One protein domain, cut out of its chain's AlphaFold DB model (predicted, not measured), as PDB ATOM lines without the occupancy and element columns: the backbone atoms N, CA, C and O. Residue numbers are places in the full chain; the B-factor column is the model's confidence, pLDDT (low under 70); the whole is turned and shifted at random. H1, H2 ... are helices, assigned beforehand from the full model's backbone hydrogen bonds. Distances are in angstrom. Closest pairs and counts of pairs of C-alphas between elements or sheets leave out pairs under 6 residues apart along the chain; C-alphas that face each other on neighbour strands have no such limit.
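Overview. This is residues 18 to 150 of the 300 residues of an uncharacterized protein of Deltaproteobacteria bacterium RIFOXYB12_FULL_58_9 (UniProt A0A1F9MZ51). One helix, H5, lies in the middle of a compact, rounded body, with H1, H2, H3 and H4 gathered round one end of it and H7, H8 and the small H6 toward the other. H3 and H4 form one helical hairpin and H7 and H8 another. The printed part has 133 residues, with eight named helices, H1 to H8 in order, and no named strand: all helix. The radius of gyration of the C-alphas is 13.6 A; the spans are 35 by 32 by 29 A.

Along the chain. H1, residues 19 to 29, begins at C-alpha 19 (88.032, 94.090, 74.048) and is 15.1 A long. H2 is residues 43 to 52, H3 54 to 65 at 17.4 A, H4 73 to 81, H5 87 to 97 at 15.3 A, H6 110 to 115, and H7 118 to 129 at 16.6 A. H8, residues 141 to 147, ends at C-alpha 147 (96.496, 122.534, 89.256).

Arrangement. H5 is the hub, touching four helices. Its closest C-alphas are Ala 97 to Leu 23 of H1, 5.5 A; Ala 96 to Cys 45 of H2, 5.9 A; Trp 94 to Ile 74 of H4, 6.5 A; and Tyr 87 to Ala 122 of H7, 5.8 A. H3 touches H1 at a shallow tilt of 21 degrees, the same way, closest at C-alphas 60 and 19, 6.2 A. H7 touches H8 with residues 124 to 128 alone, closest at C-alphas 127 and 145, 5.6 A. H6 is close to H7 but not clearly touching. Every O i to N i+4 pair is within hydrogen-bond range in H1, H2, H4, H5, H7 and H8; H3 has 7 of 8, H6 1 of 2.

Size, cuts and confidence. The printed part has no cut. The links H1 to H2, H5 to H6 and H7 to H8 are long. Mean pLDDT of the printed part is 71.5; residues 33 to 44 and 100 to 120 are among those under 70.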
ATOM      1  N   THR A  18      84.551  91.029  75.527       76.25
ATOM      2  CA  THR A  18      84.695  92.223  74.697       76.25
ATOM      3  C   THR A  18      86.120  92.767  74.883       76.25
ATOM      4  O   THR A  18      86.654  92.652  75.983       76.25
ATOM      5  N   PRO A  19      86.737  93.414  73.874       79.50
ATOM      6  CA  PRO A  19      88.032  94.090  74.048       79.50
ATOM      7  C   PRO A  19      88.052  95.087  75.226       79.50
ATOM      8  O   PRO A  19      89.095  95.383  75.796       79.50
ATOM      9  N   CYS A  20      86.881  95.588  75.625       78.69
ATOM     10  CA  CYS A  20      86.699  96.420  76.809       78.69
ATOM     11  C   CYS A  20      86.894  95.650  78.125       78.69
ATOM     12  O   CYS A  20      87.565  96.144  79.032       78.69
ATOM     13  N   ASP A  21      86.350  94.434  78.224       77.81
ATOM     14  CA  ASP A  21      86.550  93.556  79.383       77.81
ATOM     15  C   ASP A  21      88.017  93.147  79.524       77.81
ATOM     16  O   ASP A  21      88.548  93.094  80.637       77.81
ATOM     17  N   ASP A  22      88.678  92.893  78.395       81.31
ATOM     18  CA  ASP A  22      90.075  92.467  78.352       81.31
ATOM     19  C   ASP A  22      91.018  93.618  78.751       81.31
ATOM     20  O   ASP A  22      91.869  93.435  79.628       81.31
ATOM     21  N   LEU A  23      90.791  94.841  78.249       81.81
ATOM     22  CA  LEU A  23      91.498  96.051  78.697       81.81
ATOM     23  C   LEU A  23      91.324  96.312  80.197       81.81
ATOM     24  O   LEU A  23      92.302  96.568  80.906       81.81
ATOM     25  N   LYS A  24      90.097  96.197  80.711       78.06
ATOM     26  CA  LYS A  24      89.815  96.356  82.141       78.06
ATOM     27  C   LYS A  24      90.519  95.287  82.975       78.06
ATOM     28  O   LYS A  24      91.138  95.599  83.996       78.06
ATOM     29  N   SER A  25      90.429  94.022  82.563       80.25
ATOM     30  CA  SER A  25      91.106  92.912  83.237       80.25
ATOM     31  C   SER A  25      92.616  93.146  83.260       80.25
ATOM     32  O   SER A  25      93.252  93.019  84.308       80.25
ATOM     33  N   ARG A  26      93.185  93.588  82.134       84.88
ATOM     34  CA  ARG A  26      94.605  93.921  82.021       84.88
ATOM     35  C   ARG A  26      95.018  95.064  82.944       84.88
ATOM     36  O   ARG A  26      96.053  94.974  83.606       84.88
ATOM     37  N   ALA A  27      94.222  96.127  83.018       79.38
ATOM     38  CA  ALA A  27      94.464  97.246  83.924       79.38
ATOM     39  C   ALA A  27      94.515  96.777  85.388       79.38
ATOM     40  O   ALA A  27      95.448  97.122  86.123       79.38
ATOM     41  N   HIS A  28      93.576  95.910  85.782       79.19
ATOM     42  CA  HIS A  28      93.542  95.312  87.113       79.19
ATOM     43  C   HIS A  28      94.782  94.448  87.402       79.19
ATOM     44  O   HIS A  28      95.412  94.602  88.451       79.19
ATOM     45  N   GLU A  29      95.189  93.587  86.463       81.81
ATOM     46  CA  GLU A  29      96.427  92.796  86.574       81.81
ATOM     47  C   GLU A  29      97.661  93.678  86.792       81.81
ATOM     48  O   GLU A  29      98.534  93.361  87.606       81.81
ATOM     49  N   CYS A  30      97.718  94.808  86.088       79.56
ATOM     50  CA  CYS A  30      98.818  95.756  86.174       79.56
ATOM     51  C   CYS A  30      98.727  96.721  87.362       79.56
ATOM     52  O   CYS A  30      99.576  97.607  87.471       79.56
ATOM     53  N   ARG A  31      97.760  96.532  88.273       78.00
ATOM     54  CA  ARG A  31      97.527  97.398  89.441       78.00
ATOM     55  C   ARG A  31      97.323  98.870  89.063       78.00
ATOM     56  O   ARG A  31      97.722  99.755  89.820       78.00
ATOM     57  N   ALA A  32      96.741  99.127  87.893       73.62
ATOM     58  CA  ALA A  32      96.231 100.457  87.593       73.62
ATOM     59  C   ALA A  32      95.123 100.796  88.601       73.62
ATOM     60  O   ALA A  32      94.422  99.890  89.059       73.62
ATOM     61  N   SER A  33      95.013 102.071  88.980       63.06
ATOM     62  CA  SER A  33      94.096 102.536  90.028       63.06
ATOM     63  C   SER A  33      92.646 102.129  89.736       63.06
ATOM     64  O   SER A  33      92.037 102.698  88.832       63.06
ATOM     65  N   PRO A  34      92.047 101.201  90.500       53.91
ATOM     66  CA  PRO A  34      90.642 100.866  90.360       53.91
ATOM     67  C   PRO A  34      89.853 101.703  91.373       53.91
ATOM     68  O   PRO A  34      89.682 101.252  92.502       53.91
ATOM     69  N   GLY A  35      89.412 102.924  91.041       47.25
ATOM     70  CA  GLY A  35      88.827 103.732  92.125       47.25
ATOM     71  C   GLY A  35      88.153 105.073  91.858       47.25
ATOM     72  O   GLY A  35      87.669 105.660  92.820       47.25
ATOM     73  N   ARG A  36      88.060 105.588  90.629       47.97
ATOM     74  CA  ARG A  36      87.361 106.866  90.389       47.97
ATOM     75  C   ARG A  36      86.125 106.633  89.502       47.97
ATOM     76  O   ARG A  36      86.292 106.545  88.297       47.97
ATOM     77  N   TYR A  37      84.993 106.407  90.204       43.84
ATOM     78  CA  TYR A  37      83.528 106.298  89.912       43.84
ATOM     79  C   TYR A  37      83.071 106.194  88.459       43.84
ATOM     80  O   TYR A  37      83.530 107.023  87.697       43.84
ATOM     81  N   VAL A  38      82.157 105.305  88.027       40.16
ATOM     82  CA  VAL A  38      80.809 104.859  88.463       40.16
ATOM     83  C   VAL A  38      80.563 103.412  87.951       40.16
ATOM     84  O   VAL A  38      81.211 102.904  87.041       40.16
ATOM     85  N   ASP A  39      79.624 102.701  88.571       40.62
ATOM     86  CA  ASP A  39      79.342 101.265  88.423       40.62
ATOM     87  C   ASP A  39      78.868 100.752  87.030       40.62
ATOM     88  O   ASP A  39      78.487  99.585  86.933       40.62
ATOM     89  N   ASP A  40      78.940 101.536  85.944       45.66
ATOM     90  CA  ASP A  40      78.429 101.167  84.603       45.66
ATOM     91  C   ASP A  40      79.501 101.286  83.496       45.66
ATOM     92  O   ASP A  40      79.507 102.166  82.640       45.66
ATOM     93  N   GLN A  41      80.426 100.328  83.496       50.03
ATOM     94  CA  GLN A  41      81.680 100.346  82.729       50.03
ATOM     95  C   GLN A  41      81.599 100.019  81.228       50.03
ATOM     96  O   GLN A  41      82.624 100.007  80.546       50.03
ATOM     97  N   GLU A  42      80.423  99.718  80.683       57.66
ATOM     98  CA  GLU A  42      80.316  99.276  79.285       57.66
ATOM     99  C   GLU A  42      80.162 100.455  78.306       57.66
ATOM    100  O   GLU A  42      80.542 100.329  77.144       57.66
ATOM    101  N   SER A  43      79.663 101.616  78.750       61.94
ATOM    102  CA  SER A  43      79.260 102.717  77.859       61.94
ATOM    103  C   SER A  43      80.441 103.418  77.175       61.94
ATOM    104  O   SER A  43      80.485 103.431  75.948       61.94
ATOM    105  N   VAL A  44      81.428 103.920  77.928       64.56
ATOM    106  CA  VAL A  44      82.549 104.723  77.389       64.56
ATOM    107  C   VAL A  44      83.426 103.912  76.441       64.56
ATOM    108  O   VAL A  44      83.749 104.351  75.340       64.56
ATOM    109  N   CYS A  45      83.809 102.697  76.836       72.62
ATOM    110  CA  CYS A  45      84.634 101.856  75.977       72.62
ATOM    111  C   CYS A  45      83.872 101.418  74.712       72.62
ATOM    112  O   CYS A  45      84.446 101.401  73.622       72.62
ATOM    113  N   THR A  46      82.567 101.138  74.821       72.75
ATOM    114  CA  THR A  46      81.718 100.826  73.659       72.75
ATOM    115  C   THR A  46      81.548 102.028  72.731       72.75
ATOM    116  O   THR A  46      81.572 101.861  71.512       72.75
ATOM    117  N   GLU A  47      81.410 103.232  73.281       73.19
ATOM    118  CA  GLU A  47      81.310 104.488  72.533       73.19
ATOM    119  C   GLU A  47      82.602 104.780  71.763       73.19
ATOM    120  O   GLU A  47      82.562 104.923  70.542       73.19
ATOM    121  N   VAL A  48      83.759 104.750  72.437       73.50
ATOM    122  CA  VAL A  48      85.082 104.957  71.818       73.50
ATOM    123  C   VAL A  48      85.371 103.887  70.767       73.50
ATOM    124  O   VAL A  48      85.903 104.178  69.695       73.50
ATOM    125  N   ARG A  49      84.978 102.636  71.028       76.56
ATOM    126  CA  ARG A  49      85.041 101.565  70.032       76.56
ATOM    127  C   ARG A  49      84.127 101.837  68.836       76.56
ATOM    128  O   ARG A  49      84.495 101.516  67.709       76.56
ATOM    129  N   GLY A  50      82.953 102.426  69.052       76.50
ATOM    130  CA  GLY A  50      82.057 102.878  67.988       76.50
ATOM    131  C   GLY A  50      82.661 104.001  67.141       76.50
ATOM    132  O   GLY A  50      82.536 103.973  65.914       76.50
ATOM    133  N   GLU A  51      83.353 104.944  67.782       76.50
ATOM    134  CA  GLU A  51      84.029 106.078  67.142       76.50
ATOM    135  C   GLU A  51      85.245 105.635  66.309       76.50
ATOM    136  O   GLU A  51      85.403 106.063  65.165       76.50
ATOM    137  N   LEU A  52      86.072 104.731  66.845       77.12
ATOM    138  CA  LEU A  52      87.353 104.318  66.248       77.12
ATOM    139  C   LEU A  52      87.296 103.009  65.450       77.12
ATOM    140  O   LEU A  52      88.244 102.660  64.746       77.12
ATOM    141  N   GLN A  53      86.188 102.275  65.531       79.94
ATOM    142  CA  GLN A  53      85.927 101.057  64.760       79.94
ATOM    143  C   GLN A  53      87.099 100.052  64.810       79.94
ATOM    144  O   GLN A  53      87.528  99.645  65.887       79.94
ATOM    145  N   ALA A  54      87.609  99.614  63.652       71.94
ATOM    146  CA  ALA A  54      88.644  98.581  63.546       71.94
ATOM    147  C   ALA A  54      89.994  98.988  64.164       71.94
ATOM    148  O   ALA A  54      90.794  98.116  64.519       71.94
ATOM    149  N   ASP A  55      90.241 100.289  64.321       83.12
ATOM    150  CA  ASP A  55      91.482 100.779  64.911       83.12
ATOM    151  C   ASP A  55      91.471 100.609  66.443       83.12
ATOM    152  O   ASP A  55      92.527 100.430  67.054       83.12
ATOM    153  N   PHE A  56      90.285 100.556  67.066       85.38
ATOM    154  CA  PHE A  56      90.144 100.288  68.501       85.38
ATOM    155  C   PHE A  56      90.646  98.894  68.882       85.38
ATOM    156  O   PHE A  56      91.432  98.754  69.815       85.38
ATOM    157  N   ASP A  57      90.231  97.859  68.145       86.38
ATOM    158  CA  ASP A  57      90.603  96.471  68.451       86.38
ATOM    159  C   ASP A  57      92.131  96.269  68.315       86.38
ATOM    160  O   ASP A  57      92.744  95.538  69.092       86.38
ATOM    161  N   SER A  58      92.770  96.976  67.374       87.56
ATOM    162  CA  SER A  58      94.232  96.973  67.217       87.56
ATOM    163  C   SER A  58      94.945  97.696  68.371       87.56
ATOM    164  O   SER A  58      96.027  97.287  68.796       87.56
ATOM    165  N   PHE A  59      94.341  98.760  68.907       88.69
ATOM    166  CA  PHE A  59      94.845  99.469  70.081       88.69
ATOM    167  C   PHE A  59      94.723  98.598  71.334       88.69
ATOM    168  O   PHE A  59      95.704  98.457  72.064       88.69
ATOM    169  N   ALA A  60      93.560  97.972  71.537       88.94
ATOM    170  CA  ALA A  60      93.303  97.080  72.662       88.94
ATOM    171  C   ALA A  60      94.315  95.925  72.698       88.94
ATOM    172  O   ALA A  60      95.004  95.741  73.702       88.94
ATOM    173  N   ALA A  61      94.521  95.257  71.557       89.06
ATOM    174  CA  ALA A  61      95.512  94.190  71.425       89.06
ATOM    175  C   ALA A  61      96.941  94.657  71.777       89.06
ATOM    176  O   ALA A  61      97.656  93.974  72.509       89.06
ATOM    177  N   CYS A  62      97.353  95.845  71.319       90.88
ATOM    178  CA  CYS A  62      98.667  96.407  71.652       90.88
ATOM    179  C   CYS A  62      98.845  96.635  73.165       90.88
ATOM    180  O   CYS A  62      99.906  96.341  73.729       90.88
ATOM    181  N   VAL A  63      97.815  97.154  73.839       89.25
ATOM    182  CA  VAL A  63      97.852  97.414  75.287       89.25
ATOM    183  C   VAL A  63      97.879  96.107  76.084       89.25
ATOM    184  O   VAL A  63      98.628  96.007  77.059       89.25
ATOM    185  N   GLU A  64      97.114  95.098  75.667       88.19
ATOM    186  CA  GLU A  64      97.071  93.778  76.307       88.19
ATOM    187  C   GLU A  64      98.411  93.037  76.230       88.19
ATOM    188  O   GLU A  64      98.882  92.485  77.230       88.19
ATOM    189  N   GLU A  65      99.069  93.076  75.070       89.06
ATOM    190  CA  GLU A  65     100.369  92.432  74.851       89.06
ATOM    191  C   GLU A  65     101.521  93.121  75.605       89.06
ATOM    192  O   GLU A  65     102.575  92.521  75.846       89.06
ATOM    193  N   SER A  66     101.330  94.375  76.010       86.19
ATOM    194  CA  SER A  66     102.364  95.190  76.643       86.19
ATOM    195  C   SER A  66     102.554  94.845  78.128       86.19
ATOM    196  O   SER A  66     101.572  94.650  78.848       86.19
ATOM    197  N   PRO A  67     103.795  94.785  78.649       84.12
ATOM    198  CA  PRO A  67     104.062  94.386  80.031       84.12
ATOM    199  C   PRO A  67     103.653  95.467  81.048       84.12
ATOM    200  O   PRO A  67     103.620  96.661  80.746       84.12
ATOM    201  N   CYS A  68     103.346  95.047  82.281       81.06
ATOM    202  CA  CYS A  68     102.798  95.942  83.305       81.06
ATOM    203  C   CYS A  68     103.764  97.037  83.790       81.06
ATOM    204  O   CYS A  68     103.304  98.064  84.280       81.06
ATOM    205  N   ASP A  69     105.073  96.834  83.658       81.12
ATOM    206  CA  ASP A  69     106.125  97.765  84.084       81.12
ATOM    207  C   ASP A  69     106.413  98.890  83.074       81.12
ATOM    208  O   ASP A  69     107.203  99.790  83.362       81.12
ATOM    209  N   ASP A  70     105.749  98.868  81.921       80.88
ATOM    210  CA  ASP A  70     105.906  99.846  80.854       80.88
ATOM    211  C   ASP A  70     104.962 101.048  81.011       80.88
ATOM    212  O   ASP A  70     103.793 101.006  80.622       80.88
ATOM    213  N   ASN A  71     105.501 102.138  81.559       68.38
ATOM    214  CA  ASN A  71     104.776 103.381  81.853       68.38
ATOM    215  C   ASN A  71     104.488 104.266  80.641       68.38
ATOM    216  O   ASN A  71     103.913 105.323  80.807       68.38
ATOM    217  N   ALA A  72     104.884 103.890  79.428       81.75
ATOM    218  CA  ALA A  72     104.582 104.689  78.235       81.75
ATOM    219  C   ALA A  72     103.894 103.854  77.143       81.75
ATOM    220  O   ALA A  72     103.827 104.258  75.982       81.75
ATOM    221  N   ARG A  73     103.391 102.661  77.500       83.06
ATOM    222  CA  ARG A  73     102.805 101.710  76.544       83.06
ATOM    223  C   ARG A  73     101.551 102.240  75.859       83.06
ATOM    224  O   ARG A  73     101.428 102.091  74.651       83.06
ATOM    225  N   ILE A  74     100.650 102.877  76.609       85.25
ATOM    226  CA  ILE A  74      99.362 103.342  76.079       85.25
ATOM    227  C   ILE A  74      99.594 104.441  75.047       85.25
ATOM    228  O   ILE A  74      99.081 104.324  73.940       85.25
ATOM    229  N   ASP A  75     100.440 105.426  75.356       82.56
ATOM    230  CA  ASP A  75     100.795 106.491  74.411       82.56
ATOM    231  C   ASP A  75     101.457 105.924  73.143       82.56
ATOM    232  O   ASP A  75     101.083 106.278  72.025       82.56
ATOM    233  N   ARG A  76     102.362 104.940  73.267       85.88
ATOM    234  CA  ARG A  76     102.927 104.269  72.083       85.88
ATOM    235  C   ARG A  76     101.890 103.483  71.282       85.88
ATOM    236  O   ARG A  76     101.929 103.550  70.058       85.88
ATOM    237  N   CYS A  77     100.982 102.759  71.932       87.88
ATOM    238  CA  CYS A  77      99.903 102.038  71.253       87.88
ATOM    239  C   CYS A  77      98.949 103.003  70.536       87.88
ATOM    240  O   CYS A  77      98.534 102.732  69.412       87.88
ATOM    241  N   GLN A  78      98.661 104.160  71.136       84.25
ATOM    242  CA  GLN A  78      97.909 105.235  70.489       84.25
ATOM    243  C   GLN A  78      98.661 105.756  69.258       84.25
ATOM    244  O   GLN A  78      98.100 105.780  68.173       84.25
ATOM    245  N   GLN A  79      99.950 106.079  69.378       82.62
ATOM    246  CA  GLN A  79     100.753 106.582  68.254       82.62
ATOM    247  C   GLN A  79     100.934 105.565  67.116       82.62
ATOM    248  O   GLN A  79     101.044 105.956  65.955       82.62
ATOM    249  N   GLN A  80     101.001 104.267  67.429       80.31
ATOM    250  CA  GLN A  80     101.197 103.202  66.441       80.31
ATOM    251  C   GLN A  80      99.919 102.860  65.676       80.31
ATOM    252  O   GLN A  80      99.990 102.553  64.485       80.31
ATOM    253  N   THR A  81      98.774 102.906  66.354       75.56
ATOM    254  CA  THR A  81      97.509 102.398  65.818       75.56
ATOM    255  C   THR A  81      96.556 103.511  65.392       75.56
ATOM    256  O   THR A  81      95.792 103.350  64.448       75.56
ATOM    257  N   LEU A  82      96.609 104.658  66.067       71.12
ATOM    258  CA  LEU A  82      95.584 105.696  66.041       71.12
ATOM    259  C   LEU A  82      96.228 107.049  65.716       71.12
ATOM    260  O   LEU A  82      96.314 107.912  66.579       71.12
ATOM    261  N   GLY A  83      96.705 107.200  64.472       70.75
ATOM    262  CA  GLY A  83      97.501 108.326  63.945       70.75
ATOM    263  C   GLY A  83      97.340 109.699  64.629       70.75
ATOM    264  O   GLY A  83      97.903 109.941  65.694       70.75
ATOM    265  N   GLU A  84      96.658 110.651  63.982       66.81
ATOM    266  CA  GLU A  84      96.339 111.957  64.585       66.81
ATOM    267  C   GLU A  84      94.915 111.928  65.153       66.81
ATOM    268  O   GLU A  84      93.957 112.328  64.494       66.81
ATOM    269  N   VAL A  85      94.764 111.419  66.377       73.75
ATOM    270  CA  VAL A  85      93.510 111.527  67.142       73.75
ATOM    271  C   VAL A  85      93.445 112.835  67.931       73.75
ATOM    272  O   VAL A  85      94.471 113.404  68.312       73.75
ATOM    273  N   THR A  86      92.228 113.313  68.202       76.31
ATOM    274  CA  THR A  86      92.013 114.495  69.048       76.31
ATOM    275  C   THR A  86      92.478 114.230  70.485       76.31
ATOM    276  O   THR A  86      92.561 113.084  70.934       76.31
ATOM    277  N   TYR A  87      92.755 115.293  71.244       75.38
ATOM    278  CA  TYR A  87      93.098 115.171  72.666       75.38
ATOM    279  C   TYR A  87      91.978 114.502  73.484       75.38
ATOM    280  O   TYR A  87      92.271 113.742  74.401       75.38
ATOM    281  N   CYS A  88      90.712 114.708  73.104       75.88
ATOM    282  CA  CYS A  88      89.560 114.068  73.742       75.88
ATOM    283  C   CYS A  88      89.581 112.548  73.547       75.88
ATOM    284  O   CYS A  88      89.555 111.790  74.515       75.88
ATOM    285  N   VAL A  89      89.746 112.102  72.301       79.31
ATOM    286  CA  VAL A  89      89.855 110.679  71.964       79.31
ATOM    287  C   VAL A  89      91.063 110.045  72.656       79.31
ATOM    288  O   VAL A  89      90.955 108.961  73.229       79.31
ATOM    289  N   ARG A  90      92.210 110.739  72.682       80.06
ATOM    290  CA  ARG A  90      93.416 110.284  73.391       80.06
ATOM    291  C   ARG A  90      93.157 110.057  74.880       80.06
ATOM    292  O   ARG A  90      93.586 109.043  75.427       80.06
ATOM    293  N   PHE A  91      92.452 110.981  75.520       79.19
ATOM    294  CA  PHE A  91      92.099 110.871  76.926       79.19
ATOM    295  C   PHE A  91      91.119 109.716  77.187       79.19
ATOM    296  O   PHE A  91      91.386 108.889  78.057       79.19
ATOM    297  N   LYS A  92      90.047 109.588  76.393       78.75
ATOM    298  CA  LYS A  92      89.077 108.485  76.526       78.75
ATOM    299  C   LYS A  92      89.732 107.105  76.349       78.75
ATOM    300  O   LYS A  92      89.469 106.187  77.122       78.75
ATOM    301  N   LEU A  93      90.642 106.964  75.382       81.56
ATOM    302  CA  LEU A  93      91.426 105.740  75.161       81.56
ATOM    303  C   LEU A  93      92.367 105.411  76.320       81.56
ATOM    304  O   LEU A  93      92.499 104.250  76.703       81.56
ATOM    305  N   TRP A  94      93.041 106.430  76.855       85.19
ATOM    306  CA  TRP A  94      93.894 106.279  78.027       85.19
ATOM    307  C   TRP A  94      93.081 105.821  79.240       85.19
ATOM    308  O   TRP A  94      93.455 104.845  79.887       85.19
ATOM    309  N   ALA A  95      91.928 106.449  79.483       79.69
ATOM    310  CA  ALA A  95      91.034 106.089  80.575       79.69
ATOM    311  C   ALA A  95      90.556 104.632  80.446       79.69
ATOM    312  O   ALA A  95      90.721 103.851  81.383       79.69
ATOM    313  N   ALA A  96      90.091 104.231  79.254       79.25
ATOM    314  CA  ALA A  96      89.676 102.857  78.973       79.25
ATOM    315  C   ALA A  96      90.804 101.838  79.225       79.25
ATOM    316  O   ALA A  96      90.592 100.826  79.893       79.25
ATOM    317  N   ALA A  97      92.021 102.118  78.753       80.44
ATOM    318  CA  ALA A  97      93.174 101.236  78.933       80.44
ATOM    319  C   ALA A  97      93.679 101.150  80.383       80.44
ATOM    320  O   ALA A  97      94.311 100.162  80.760       80.44
ATOM    321  N   CYS A  98      93.398 102.164  81.202       79.56
ATOM    322  CA  CYS A  98      93.698 102.156  82.630       79.56
ATOM    323  C   CYS A  98      92.551 101.641  83.499       79.56
ATOM    324  O   CYS A  98      92.705 101.597  84.718       79.56
ATOM    325  N   GLY A  99      91.423 101.244  82.899       74.19
ATOM    326  CA  GLY A  99      90.229 100.851  83.643       74.19
ATOM    327  C   GLY A  99      89.663 101.988  84.500       74.19
ATOM    328  O   GLY A  99      89.089 101.722  85.554       74.19
ATOM    329  N   LEU A 100      89.873 103.238  84.075       68.94
ATOM    330  CA  LEU A 100      89.382 104.448  84.727       68.94
ATOM    331  C   LEU A 100      88.084 104.912  84.074       68.94
ATOM    332  O   LEU A 100      87.913 104.764  82.862       68.94
ATOM    333  N   GLU A 101      87.223 105.555  84.858       61.41
ATOM    334  CA  GLU A 101      86.091 106.296  84.321       61.41
ATOM    335  C   GLU A 101      86.418 107.794  84.248       61.41
ATOM    336  O   GLU A 101      86.805 108.417  85.243       61.41
ATOM    337  N   PRO A 102      86.275 108.397  83.063       53.22
ATOM    338  CA  PRO A 102      86.331 109.835  82.927       53.22
ATOM    339  C   PRO A 102      84.998 110.455  83.381       53.22
ATOM    340  O   PRO A 102      84.077 110.627  82.587       53.22
ATOM    341  N   ILE A 103      84.885 110.799  84.666       48.56
ATOM    342  CA  ILE A 103      83.706 111.495  85.208       48.56
ATOM    343  C   ILE A 103      83.568 112.871  84.543       48.56
ATOM    344  O   ILE A 103      84.535 113.628  84.472       48.56
ATOM    345  N   GLY A 104      82.354 113.220  84.102       47.38
ATOM    346  CA  GLY A 104      82.050 114.560  83.582       47.38
ATOM    347  C   GLY A 104      82.559 114.822  82.162       47.38
ATOM    348  O   GLY A 104      82.706 115.976  81.764       47.38
ATOM    349  N   VAL A 105      82.841 113.765  81.399       51.41
ATOM    350  CA  VAL A 105      83.345 113.868  80.027       51.41
ATOM    351  C   VAL A 105      82.254 113.459  79.059       51.41
ATOM    352  O   VAL A 105      82.050 112.276  78.810       51.41
ATOM    353  N   GLU A 106      81.542 114.455  78.533       55.34
ATOM    354  CA  GLU A 106      80.556 114.258  77.466       55.34
ATOM    355  C   GLU A 106      81.206 113.698  76.180       55.34
ATOM    356  O   GLU A 106      82.436 113.616  76.055       55.34
ATOM    357  N   ASP A 107      80.379 113.300  75.210       58.25
ATOM    358  CA  ASP A 107      80.767 112.641  73.951       58.25
ATOM    359  C   ASP A 107      81.920 113.352  73.207       58.25
ATOM    360  O   ASP A 107      82.777 112.704  72.607       58.25
ATOM    361  N   ASP A 108      82.019 114.674  73.305       59.59
ATOM    362  CA  ASP A 108      83.027 115.513  72.646       59.59
ATOM    363  C   ASP A 108      84.048 116.145  73.611       59.59
ATOM    364  O   ASP A 108      84.862 116.982  73.206       59.59
ATOM    365  N   CYS A 109      84.033 115.740  74.883       62.66
ATOM    366  CA  CYS A 109      84.758 116.395  75.969       62.66
ATOM    367  C   CYS A 109      84.423 117.895  76.111       62.66
ATOM    368  O   CYS A 109      85.240 118.623  76.683       62.66
ATOM    369  N   ALA A 110      83.259 118.370  75.632       56.28
ATOM    370  CA  ALA A 110      82.868 119.779  75.706       56.28
ATOM    371  C   ALA A 110      82.904 120.283  77.144       56.28
ATOM    372  O   ALA A 110      83.611 121.246  77.408       56.28
ATOM    373  N   ALA A 111      82.284 119.563  78.081       51.19
ATOM    374  CA  ALA A 111      82.279 119.916  79.503       51.19
ATOM    375  C   ALA A 111      83.693 120.076  80.112       51.19
ATOM    376  O   ALA A 111      83.933 120.992  80.897       51.19
ATOM    377  N   LEU A 112      84.669 119.250  79.702       50.75
ATOM    378  CA  LEU A 112      86.082 119.420  80.086       50.75
ATOM    379  C   LEU A 112      86.740 120.609  79.365       50.75
ATOM    380  O   LEU A 112      87.542 121.323  79.962       50.75
ATOM    381  N   SER A 113      86.433 120.813  78.081       44.81
ATOM    382  CA  SER A 113      87.018 121.860  77.229       44.81
ATOM    383  C   SER A 113      86.446 123.263  77.476       44.81
ATOM    384  O   SER A 113      87.108 124.263  77.205       44.81
ATOM    385  N   GLU A 114      85.231 123.355  78.013       41.31
ATOM    386  CA  GLU A 114      84.615 124.603  78.457       41.31
ATOM    387  C   GLU A 114      85.274 125.081  79.758       41.31
ATOM    388  O   GLU A 114      85.538 126.273  79.904       41.31
ATOM    389  N   GLY A 115      85.649 124.155  80.654       46.72
ATOM    390  CA  GLY A 115      86.454 124.456  81.846       46.72
ATOM    391  C   GLY A 115      87.953 124.647  81.564       46.72
ATOM    392  O   GLY A 115      88.646 125.356  82.294       46.72
ATOM    393  N   MET A 116      88.472 124.048  80.488       49.00
ATOM    394  CA  MET A 116      89.866 124.152  80.058       49.00
ATOM    395  C   MET A 116      89.940 124.683  78.629       49.00
ATOM    396  O   MET A 116      89.849 123.898  77.688       49.00
ATOM    397  N   PHE A 117      90.177 125.994  78.457       58.12
ATOM    398  CA  PHE A 117      90.463 126.610  77.148       58.12
ATOM    399  C   PHE A 117      91.302 125.658  76.276       58.12
ATOM    400  O   PHE A 117      92.275 125.103  76.776       58.12
ATOM    401  N   GLY A 118      90.965 125.448  74.999       57.59
ATOM    402  CA  GLY A 118      91.466 124.302  74.210       57.59
ATOM    403  C   GLY A 118      92.988 124.036  74.213       57.59
ATOM    404  O   GLY A 118      93.405 122.886  74.078       57.59
ATOM    405  N   GLU A 119      93.837 125.051  74.419       64.38
ATOM    406  CA  GLU A 119      95.286 124.872  74.634       64.38
ATOM    407  C   GLU A 119      95.624 124.284  76.021       64.38
ATOM    408  O   GLU A 119      96.500 123.426  76.147       64.38
ATOM    409  N   GLY A 120      94.909 124.708  77.062       66.12
ATOM    410  CA  GLY A 120      94.942 124.122  78.399       66.12
ATOM    411  C   GLY A 120      94.490 122.664  78.390       66.12
ATOM    412  O   GLY A 120      95.188 121.825  78.948       66.12
ATOM    413  N   PHE A 121      93.419 122.327  77.665       70.00
ATOM    414  CA  PHE A 121      92.978 120.933  77.538       70.00
ATOM    415  C   PHE A 121      94.056 120.034  76.912       70.00
ATOM    416  O   PHE A 121      94.376 118.978  77.451       70.00
ATOM    417  N   ALA A 122      94.688 120.471  75.818       72.00
ATOM    418  CA  ALA A 122      95.773 119.726  75.175       72.00
ATOM    419  C   ALA A 122      96.959 119.470  76.121       72.00
ATOM    420  O   ALA A 122      97.492 118.359  76.183       72.00
ATOM    421  N   ARG A 123      97.357 120.497  76.881       72.75
ATOM    422  CA  ARG A 123      98.411 120.383  77.896       72.75
ATOM    423  C   ARG A 123      97.996 119.446  79.026       72.75
ATOM    424  O   ARG A 123      98.827 118.672  79.495       72.75
ATOM    425  N   TRP A 124      96.739 119.519  79.457       77.69
ATOM    426  CA  TRP A 124      96.205 118.709  80.545       77.69
ATOM    427  C   TRP A 124      96.170 117.234  80.176       77.69
ATOM    428  O   TRP A 124      96.735 116.421  80.904       77.69
ATOM    429  N   VAL A 125      95.637 116.908  78.994       78.25
ATOM    430  CA  VAL A 125      95.660 115.546  78.451       78.25
ATOM    431  C   VAL A 125      97.095 115.031  78.381       78.25
ATOM    432  O   VAL A 125      97.374 113.939  78.867       78.25
ATOM    433  N   ALA A 126      98.032 115.824  77.852       79.00
ATOM    434  CA  ALA A 126      99.438 115.425  77.813       79.00
ATOM    435  C   ALA A 126      99.985 115.100  79.217       79.00
ATOM    436  O   ALA A 126     100.605 114.056  79.395       79.00
ATOM    437  N   CYS A 127      99.690 115.931  80.217       79.50
ATOM    438  CA  CYS A 127     100.122 115.715  81.596       79.50
ATOM    439  C   CYS A 127      99.544 114.433  82.219       79.50
ATOM    440  O   CYS A 127     100.295 113.641  82.788       79.50
ATOM    441  N   VAL A 128      98.232 114.185  82.095       76.81
ATOM    442  CA  VAL A 128      97.614 112.994  82.715       76.81
ATOM    443  C   VAL A 128      98.009 111.691  82.010       76.81
ATOM    444  O   VAL A 128      98.017 110.635  82.643       76.81
ATOM    445  N   THR A 129      98.403 111.761  80.731       78.00
ATOM    446  CA  THR A 129      98.806 110.592  79.922       78.00
ATOM    447  C   THR A 129     100.291 110.213  79.994       78.00
ATOM    448  O   THR A 129     100.625 109.102  79.583       78.00
ATOM    449  N   ASP A 130     101.170 111.070  80.532       77.50
ATOM    450  CA  ASP A 130     102.641 110.913  80.456       77.50
ATOM    451  C   ASP A 130     103.151 109.573  81.030       77.50
ATOM    452  O   ASP A 130     104.021 108.919  80.463       77.50
ATOM    453  N   ASP A 131     102.538 109.111  82.120       74.69
ATOM    454  CA  ASP A 131     102.924 107.893  82.851       74.69
ATOM    455  C   ASP A 131     102.049 106.664  82.517       74.69
ATOM    456  O   ASP A 131     102.043 105.669  83.250       74.69
ATOM    457  N   ALA A 132     101.313 106.727  81.403       76.38
ATOM    458  CA  ALA A 132     100.390 105.734  80.847       76.38
ATOM    459  C   ALA A 132      99.264 105.239  81.759       76.38
ATOM    460  O   ALA A 132      98.191 105.089  81.216       76.38
ATOM    461  N   CYS A 133      99.427 105.013  83.067       80.12
ATOM    462  CA  CYS A 133      98.337 104.765  84.020       80.12
ATOM    463  C   CYS A 133      98.698 105.199  85.451       80.12
ATOM    464  O   CYS A 133      99.860 105.091  85.853       80.12
ATOM    465  N   PRO A 134      97.717 105.630  86.262       75.25
ATOM    466  CA  PRO A 134      97.911 105.854  87.690       75.25
ATOM    467  C   PRO A 134      98.042 104.526  88.450       75.25
ATOM    468  O   PRO A 134      97.360 103.550  88.125       75.25
ATOM    469  N   ARG A 135      98.912 104.468  89.468       73.75
ATOM    470  CA  ARG A 135      99.310 103.214  90.156       73.75
ATOM    471  C   ARG A 135      98.663 102.989  91.536       73.75
ATOM    472  O   ARG A 135      99.326 102.504  92.455       73.75
ATOM    473  N   GLY A 136      97.374 103.290  91.666       67.19
ATOM    474  CA  GLY A 136      96.581 103.088  92.886       67.19
ATOM    475  C   GLY A 136      95.959 104.381  93.409       67.19
ATOM    476  O   GLY A 136      96.162 105.444  92.829       67.19
ATOM    477  N   ASP A 137      95.232 104.272  94.521       61.38
ATOM    478  CA  ASP A 137      94.386 105.349  95.064       61.38
ATOM    479  C   ASP A 137      95.167 106.606  95.501       61.38
ATOM    480  O   ASP A 137      94.603 107.697  95.542       61.38
ATOM    481  N   ASP A 138      96.470 106.471  95.774       65.38
ATOM    482  CA  ASP A 138      97.359 107.572  96.180       65.38
ATOM    483  C   ASP A 138      97.928 108.375  94.985       65.38
ATOM    484  O   ASP A 138      98.666 109.345  95.177       65.38
ATOM    485  N   ASP A 139      97.648 107.968  93.742       71.31
ATOM    486  CA  ASP A 139      98.144 108.640  92.537       71.31
ATOM    487  C   ASP A 139      97.237 109.831  92.177       71.31
ATOM    488  O   ASP A 139      96.235 109.700  91.471       71.31
ATOM    489  N   SER A 140      97.594 111.013  92.691       69.12
ATOM    490  CA  SER A 140      96.863 112.274  92.498       69.12
ATOM    491  C   SER A 140      97.267 113.027  91.219       69.12
ATOM    492  O   SER A 140      97.219 114.262  91.173       69.12
ATOM    493  N   ARG A 141      97.765 112.324  90.188       74.38
ATOM    494  CA  ARG A 141      98.230 112.954  88.937       74.38
ATOM    495  C   ARG A 141      97.123 113.753  88.260       74.38
ATOM    496  O   ARG A 141      97.405 114.799  87.690       74.38
ATOM    497  N   TYR A 142      95.881 113.277  88.335       66.56
ATOM    498  CA  TYR A 142      94.727 113.982  87.783       66.56
ATOM    499  C   TYR A 142      94.619 115.403  88.365       66.56
ATOM    500  O   TYR A 142      94.606 116.372  87.606       66.56
ATOM    501  N   GLU A 143      94.644 115.528  89.697       67.62
ATOM    502  CA  GLU A 143      94.602 116.810  90.410       67.62
ATOM    503  C   GLU A 143      95.840 117.660  90.131       67.62
ATOM    504  O   GLU A 143      95.717 118.826  89.775       67.62
ATOM    505  N   GLN A 144      97.039 117.075  90.202       71.94
ATOM    506  CA  GLN A 144      98.286 117.815  89.969       71.94
ATOM    507  C   GLN A 144      98.367 118.376  88.542       71.94
ATOM    508  O   GLN A 144      98.842 119.492  88.322       71.94
ATOM    509  N   CYS A 145      97.893 117.613  87.556       74.75
ATOM    510  CA  CYS A 145      97.813 118.073  86.177       74.75
ATOM    511  C   CYS A 145      96.771 119.173  86.007       74.75
ATOM    512  O   CYS A 145      96.991 120.089  85.217       74.75
ATOM    513  N   GLN A 146      95.663 119.111  86.745       64.81
ATOM    514  CA  GLN A 146      94.670 120.175  86.767       64.81
ATOM    515  C   GLN A 146      95.258 121.458  87.379       64.81
ATOM    516  O   GLN A 146      95.264 122.481  86.704       64.81
ATOM    517  N   GLU A 147      95.863 121.394  88.567       60.78
ATOM    518  CA  GLU A 147      96.496 122.534  89.256       60.78
ATOM    519  C   GLU A 147      97.611 123.206  88.435       60.78
ATOM    520  O   GLU A 147      97.781 124.425  88.463       60.78
ATOM    521  N   GLY A 148      98.402 122.425  87.692       60.62
ATOM    522  CA  GLY A 148      99.523 122.951  86.908       60.62
ATOM    523  C   GLY A 148      99.129 123.623  85.586       60.62
ATOM    524  O   GLY A 148      99.980 124.239  84.931       60.62
ATOM    525  N   ILE A 149      97.882 123.449  85.139       61.75
ATOM    526  CA  ILE A 149      97.462 123.752  83.759       61.75
ATOM    527  C   ILE A 149      96.214 124.627  83.724       61.75
ATOM    528  O   ILE A 149      96.132 125.529  82.886       61.75
ATOM    529  N   VAL A 150      95.283 124.402  84.645       55.22
ATOM    530  CA  VAL A 150      94.159 125.293  84.903       55.22
ATOM    531  C   VAL A 150      94.682 126.482  85.717       55.22
ATOM    532  O   VAL A 150      95.409 126.276  86.689       55.22
TER     533      VAL A 150